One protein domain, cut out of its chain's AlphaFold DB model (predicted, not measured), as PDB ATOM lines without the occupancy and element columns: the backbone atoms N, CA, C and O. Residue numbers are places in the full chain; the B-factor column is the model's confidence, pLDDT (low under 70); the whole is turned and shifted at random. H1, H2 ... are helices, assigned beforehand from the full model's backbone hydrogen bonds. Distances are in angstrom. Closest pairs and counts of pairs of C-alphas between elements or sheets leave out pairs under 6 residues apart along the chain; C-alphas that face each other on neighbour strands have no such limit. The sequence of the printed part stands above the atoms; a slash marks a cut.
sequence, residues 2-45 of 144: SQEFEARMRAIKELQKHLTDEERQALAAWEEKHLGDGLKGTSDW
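AT A GLANCE: This is residues 2 to 45 of the 144 residues of an uncharacterized protein of Acinetobacter baumannii (UniProt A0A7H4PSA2). What shape do the two helices make? H1 and H2 form an open V, joined at its corner by residues 17 to 20, and residues 35 to 45 after H2 fold back into the space between the arms. Residues 2 to 7, of which 3 to 7 belong to H1, stick out at the far end of that arm. What is the make-up? The printed part has 44 residues with two named helices, H1 then H2, and no named strand; the class is all helix. How spread is it? It is flat, spanning 30 by 27 by 8 A, and only just loose, close to compact, with a radius of gyration of the C-alphas of 11.4 A.

HOW THE PARTS SIT: How near are the two helices? H1, residues 3 to 16, and H2, residues 21 to 34, are only just apart, their closest C-alphas being 8.3 A from each other. What joins them? A tight link of 4 residues runs between them. Are the helical backbones complete? In H1 and H2 every O i to N i+4 pair is within hydrogen-bond range.

IN THESE COORDINATES: Where does H1 run? It goes from C-alpha 3 at (43.179, -6.028, -3.452) to C-alpha 16 at (33.471, -7.432, -20.994), 20.1 A. Where does H2 run? It measures 19.8 A and ends at C-alpha 34, at (49.176, -2.724, -28.216).

THE WHOLE: How large is it? The two C-alphas farthest apart, those of Ser 2 and Glu 22, are 32.1 A apart. Is anything missing or uncertain? The printed part has no cut. Mean pLDDT of the printed part is 86.8, and residue 36 is under 70.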
ATOM      1  N   SER A   2      47.620  -6.885  -5.307       81.00
ATOM      2  CA  SER A   2      46.898  -5.916  -4.462       81.00
ATOM      3  C   SER A   2      45.383  -6.133  -4.563       81.00
ATOM      4  O   SER A   2      44.874  -6.475  -5.629       81.00
ATOM      5  N   GLN A   3      44.649  -5.915  -3.467       83.81
ATOM      6  CA  GLN A   3      43.179  -6.028  -3.452       83.81
ATOM      7  C   GLN A   3      42.513  -5.101  -4.483       83.81
ATOM      8  O   GLN A   3      41.506  -5.457  -5.094       83.81
ATOM      9  N   GLU A   4      43.101  -3.927  -4.718       84.50
ATOM     10  CA  GLU A   4      42.642  -2.965  -5.721       84.50
ATOM     11  C   GLU A   4      42.760  -3.514  -7.152       84.50
ATOM     12  O   GLU A   4      41.830  -3.384  -7.950       84.50
ATOM     13  N   PHE A   5      43.867  -4.193  -7.468       83.06
ATOM     14  CA  PHE A   5      44.066  -4.814  -8.776       83.06
ATOM     15  C   PHE A   5      43.044  -5.930  -9.030       83.06
ATOM     16  O   PHE A   5      42.436  -5.985 -10.099       83.06
ATOM     17  N   GLU A   6      42.792  -6.781  -8.032       85.75
ATOM     18  CA  GLU A   6      41.775  -7.834  -8.132       85.75
ATOM     19  C   GLU A   6      40.365  -7.263  -8.328       85.75
ATOM     20  O   GLU A   6      39.595  -7.776  -9.148       85.75
ATOM     21  N   ALA A   7      40.025  -6.179  -7.622       87.38
ATOM     22  CA  ALA A   7      38.749  -5.488  -7.781       87.38
ATOM     23  C   ALA A   7      38.594  -4.899  -9.192       87.38
ATOM     24  O   ALA A   7      37.556  -5.088  -9.831       87.38
ATOM     25  N   ARG A   8      39.644  -4.252  -9.714       83.50
ATOM     26  CA  ARG A   8      39.654  -3.680 -11.067       83.50
ATOM     27  C   ARG A   8      39.514  -4.761 -12.141       83.50
ATOM     28  O   ARG A   8      38.687  -4.620 -13.038       83.50
ATOM     29  N   MET A   9      40.235  -5.876 -12.021       86.31
ATOM     30  CA  MET A   9      40.118  -6.996 -12.963       86.31
ATOM     31  C   MET A   9      38.737  -7.655 -12.924       86.31
ATOM     32  O   MET A   9      38.200  -8.024 -13.970       86.31
ATOM     33  N   ARG A  10      38.122  -7.764 -11.740       88.69
ATOM     34  CA  ARG A  10      36.746  -8.260 -11.606       88.69
ATOM     35  C   ARG A  10      35.745  -7.341 -12.307       88.69
ATOM     36  O   ARG A  10      34.876  -7.841 -13.014       88.69
ATOM     37  N   ALA A  11      35.892  -6.025 -12.148       87.12
ATOM     38  CA  ALA A  11      35.038  -5.041 -12.810       87.12
ATOM     39  C   ALA A  11      35.164  -5.116 -14.341       87.12
ATOM     40  O   ALA A  11      34.156  -5.170 -15.039       87.12
ATOM     41  N   ILE A  12      36.389  -5.205 -14.860       89.06
ATOM     42  CA  ILE A  12      36.647  -5.310 -16.303       89.06
ATOM     43  C   ILE A  12      36.060  -6.601 -16.876       89.06
ATOM     44  O   ILE A  12      35.375  -6.566 -17.896       89.06
ATOM     45  N   LYS A  13      36.248  -7.733 -16.188       90.25
ATOM     46  CA  LYS A  13      35.669  -9.019 -16.597       90.25
ATOM     47  C   LYS A  13      34.140  -8.975 -16.657       90.25
ATOM     48  O   LYS A  13      33.544  -9.631 -17.509       90.25
ATOM     49  N   GLU A  14      33.502  -8.220 -15.767       90.69
ATOM     50  CA  GLU A  14      32.052  -8.029 -15.802       90.69
ATOM     51  C   GLU A  14      31.626  -7.123 -16.964       90.69
ATOM     52  O   GLU A  14      30.733  -7.488 -17.727       90.69
ATOM     53  N   LEU A  15      32.310  -5.993 -17.170       89.44
ATOM     54  CA  LEU A  15      32.042  -5.087 -18.294       89.44
ATOM     55  C   LEU A  15      32.231  -5.771 -19.652       89.44
ATOM     56  O   LEU A  15      31.462  -5.514 -20.578       89.44
ATOM     57  N   GLN A  16      33.195  -6.689 -19.765       90.62
ATOM     58  CA  GLN A  16      33.471  -7.432 -20.994       90.62
ATOM     59  C   GLN A  16      32.258  -8.240 -21.485       90.62
ATOM     60  O   GLN A  16      32.020  -8.329 -22.689       90.62
ATOM     61  N   LYS A  17      31.430  -8.767 -20.569       90.31
ATOM     62  CA  LYS A  17      30.186  -9.488 -20.907       90.31
ATOM     63  C   LYS A  17      29.124  -8.587 -21.544       90.31
ATOM     64  O   LYS A  17      28.172  -9.086 -22.138       90.31
ATOM     65  N   HIS A  18      29.267  -7.273 -21.397       88.00
ATOM     66  CA  HIS A  18      28.308  -6.263 -21.839       88.00
ATOM     67  C   HIS A  18      28.813  -5.420 -23.016       88.00
ATOM     68  O   HIS A  18      28.190  -4.410 -23.351       88.00
ATOM     69  N   LEU A  19      29.921  -5.824 -23.644       89.25
ATOM     70  CA  LEU A  19      30.404  -5.206 -24.873       89.25
ATOM     71  C   LEU A  19      29.443  -5.498 -26.030       89.25
ATOM     72  O   LEU A  19      29.019  -6.642 -26.243       89.25
ATOM     73  N   THR A  20      29.153  -4.453 -26.797       89.81
ATOM     74  CA  THR A  20      28.552  -4.560 -28.131       89.81
ATOM     75  C   THR A  20      29.545  -5.177 -29.109       89.81
ATOM     76  O   THR A  20      30.746  -5.220 -28.842       89.81
ATOM     77  N   ASP A  21      29.063  -5.650 -30.256       90.38
ATOM     78  CA  ASP A  21      29.942  -6.255 -31.259       90.38
ATOM     79  C   ASP A  21      30.956  -5.239 -31.819       90.38
ATOM     80  O   ASP A  21      32.125  -5.576 -31.991       90.38
ATOM     81  N   GLU A  22      30.552  -3.977 -31.984       89.12
ATOM     82  CA  GLU A  22      31.431  -2.864 -32.376       89.12
ATOM     83  C   GLU A  22      32.542  -2.617 -31.346       89.12
ATOM     84  O   GLU A  22      33.708  -2.455 -31.695       89.12
ATOM     85  N   GLU A  23      32.206  -2.625 -30.054       91.50
ATOM     86  CA  GLU A  23      33.193  -2.462 -28.983       91.50
ATOM     87  C   GLU A  23      34.109  -3.675 -28.843       91.50
ATOM     88  O   GLU A  23      35.284  -3.501 -28.539       91.50
ATOM     89  N   ARG A  24      33.610  -4.894 -29.092       92.12
ATOM     90  CA  ARG A  24      34.467  -6.087 -29.145       92.12
ATOM     91  C   ARG A  24      35.463  -5.997 -30.292       92.12
ATOM     92  O   ARG A  24      36.628  -6.320 -30.091       92.12
ATOM     93  N   GLN A  25      35.031  -5.535 -31.465       92.19
ATOM     94  CA  GLN A  25      35.925  -5.313 -32.603       92.19
ATOM     95  C   GLN A  25      36.944  -4.207 -32.309       92.19
ATOM     96  O   GLN A  25      38.129  -4.381 -32.578       92.19
ATOM     97  N   ALA A  26      36.513  -3.099 -31.697       91.25
ATOM     98  CA  ALA A  26      37.403  -2.010 -31.303       91.25
ATOM     99  C   ALA A  26      38.419  -2.436 -30.232       91.25
ATOM    100  O   ALA A  26      39.571  -2.003 -30.278       91.25
ATOM    101  N   LEU A  27      38.008  -3.288 -29.287       92.12
ATOM    102  CA  LEU A  27      38.905  -3.887 -28.305       92.12
ATOM    103  C   LEU A  27      39.920  -4.802 -28.998       92.12
ATOM    104  O   LEU A  27      41.111  -4.598 -28.809       92.12
ATOM    105  N   ALA A  28      39.475  -5.722 -29.858       91.19
ATOM    106  CA  ALA A  28      40.361  -6.640 -30.577       91.19
ATOM    107  C   ALA A  28      41.389  -5.901 -31.458       91.19
ATOM    108  O   ALA A  28      42.574  -6.216 -31.424       91.19
ATOM    109  N   ALA A  29      40.961  -4.864 -32.186       91.94
ATOM    110  CA  ALA A  29      41.853  -4.040 -33.004       91.94
ATOM    111  C   ALA A  29      42.856  -3.239 -32.156       91.94
ATOM    112  O   ALA A  29      43.999  -3.011 -32.558       91.94
ATOM    113  N   TRP A  30      42.442  -2.786 -30.970       90.88
ATOM    114  CA  TRP A  30      43.354  -2.132 -30.039       90.88
ATOM    115  C   TRP A  30      44.357  -3.124 -29.450       90.88
ATOM    116  O   TRP A  30      45.539  -2.795 -29.363       90.88
ATOM    117  N   GLU A  31      43.896  -4.320 -29.084       91.00
ATOM    118  CA  GLU A  31      44.709  -5.409 -28.548       91.00
ATOM    119  C   GLU A  31      45.780  -5.849 -29.546       91.00
ATOM    120  O   GLU A  31      46.946  -5.917 -29.178       91.00
ATOM    121  N   GLU A  32      45.433  -6.030 -30.821       89.25
ATOM    122  CA  GLU A  32      46.386  -6.377 -31.886       89.25
ATOM    123  C   GLU A  32      47.530  -5.356 -32.015       89.25
ATOM    124  O   GLU A  32      48.674  -5.713 -32.288       89.25
ATOM    125  N   LYS A  33      47.236  -4.072 -31.787       87.38
ATOM    126  CA  LYS A  33      48.210  -2.983 -31.929       87.38
ATOM    127  C   LYS A  33      49.059  -2.739 -30.676       87.38
ATOM    128  O   LYS A  33      50.123  -2.131 -30.785       87.38
ATOM    129  N   HIS A  34      48.578  -3.128 -29.497       86.44
ATOM    130  CA  HIS A  34      49.176  -2.724 -28.216       86.44
ATOM    131  C   HIS A  34      49.587  -3.887 -27.315       86.44
ATOM    132  O   HIS A  34      50.378  -3.669 -26.403       86.44
ATOM    133  N   LEU A  35      49.080  -5.099 -27.540       83.50
ATOM    134  CA  LEU A  35      49.550  -6.281 -26.830       83.50
ATOM    135  C   LEU A  35      50.788  -6.830 -27.546       83.50
ATOM    136  O   LEU A  35      50.738  -7.178 -28.722       83.50
ATOM    137  N   GLY A  36      51.909  -6.912 -26.830       68.25
ATOM    138  CA  GLY A  36      53.153  -7.498 -27.346       68.25
ATOM    139  C   GLY A  36      54.426  -6.921 -26.729       68.25
ATOM    140  O   GLY A  36      55.436  -7.612 -26.662       68.25
ATOM    141  N   ASP A  37      54.367  -5.691 -26.215       73.19
ATOM    142  CA  ASP A  37      55.490  -5.019 -25.543       73.19
ATOM    143  C   ASP A  37      55.585  -5.328 -24.034       73.19
ATOM    144  O   ASP A  37      56.571  -4.978 -23.386       73.19
ATOM    145  N   GLY A  38      54.566  -5.985 -23.466       71.56
ATOM    146  CA  GLY A  38      54.457  -6.287 -22.034       71.56
ATOM    147  C   GLY A  38      54.163  -5.070 -21.146       71.56
ATOM    148  O   GLY A  38      54.072  -5.226 -19.930       71.56
ATOM    149  N   LEU A  39      54.000  -3.876 -21.730       76.56
ATOM    150  CA  LEU A  39      53.742  -2.623 -21.014       76.56
ATOM    151  C   LEU A  39      52.251  -2.320 -20.887       76.56
ATOM    152  O   LEU A  39      51.849  -1.630 -19.950       76.56
ATOM    153  N   LYS A  40      51.435  -2.814 -21.822       83.25
ATOM    154  CA  LYS A  40      49.982  -2.619 -21.834       83.25
ATOM    155  C   LYS A  40      49.250  -3.947 -21.737       83.25
ATOM    156  O   LYS A  40      49.627  -4.929 -22.374       83.25
ATOM    157  N   GLY A  41      48.176  -3.961 -20.956       83.88
ATOM    158  CA  GLY A  41      47.227  -5.066 -20.900       83.88
ATOM    159  C   GLY A  41      45.872  -4.685 -21.487       83.88
ATOM    160  O   GLY A  41      45.543  -3.509 -21.635       83.88
ATOM    161  N   THR A  42      45.022  -5.682 -21.730       86.12
ATOM    162  CA  THR A  42      43.600  -5.500 -22.085       86.12
ATOM    163  C   THR A  42      42.880  -4.531 -21.137       86.12
ATOM    164  O   THR A  42      41.977  -3.805 -21.546       86.12
ATOM    165  N   SER A  43      43.297  -4.465 -19.868       86.31
ATOM    166  CA  SER A  43      42.747  -3.560 -18.853       86.31
ATOM    167  C   SER A  43      43.019  -2.071 -19.078       86.31
ATOM    168  O   SER A  43      42.428  -1.240 -18.381       86.31
ATOM    169  N   ASP A  44      43.908  -1.740 -20.012       88.50
ATOM    170  CA  ASP A  44      44.329  -0.370 -20.323       88.50
ATOM    171  C   ASP A  44      43.652   0.177 -21.582       88.50
ATOM    172  O   ASP A  44      43.952   1.287 -22.026       88.50
ATOM    173  N   TRP A  45      42.713  -0.582 -22.155       91.12
ATOM    174  CA  TRP A  45      41.916  -0.105 -23.272       91.12
ATOM    175  C   TRP A  45      41.079   1.121 -22.854       91.12
ATOM    176  O   TRP A  45      40.268   1.030 -21.928       91.12
TER     177      TRP A  45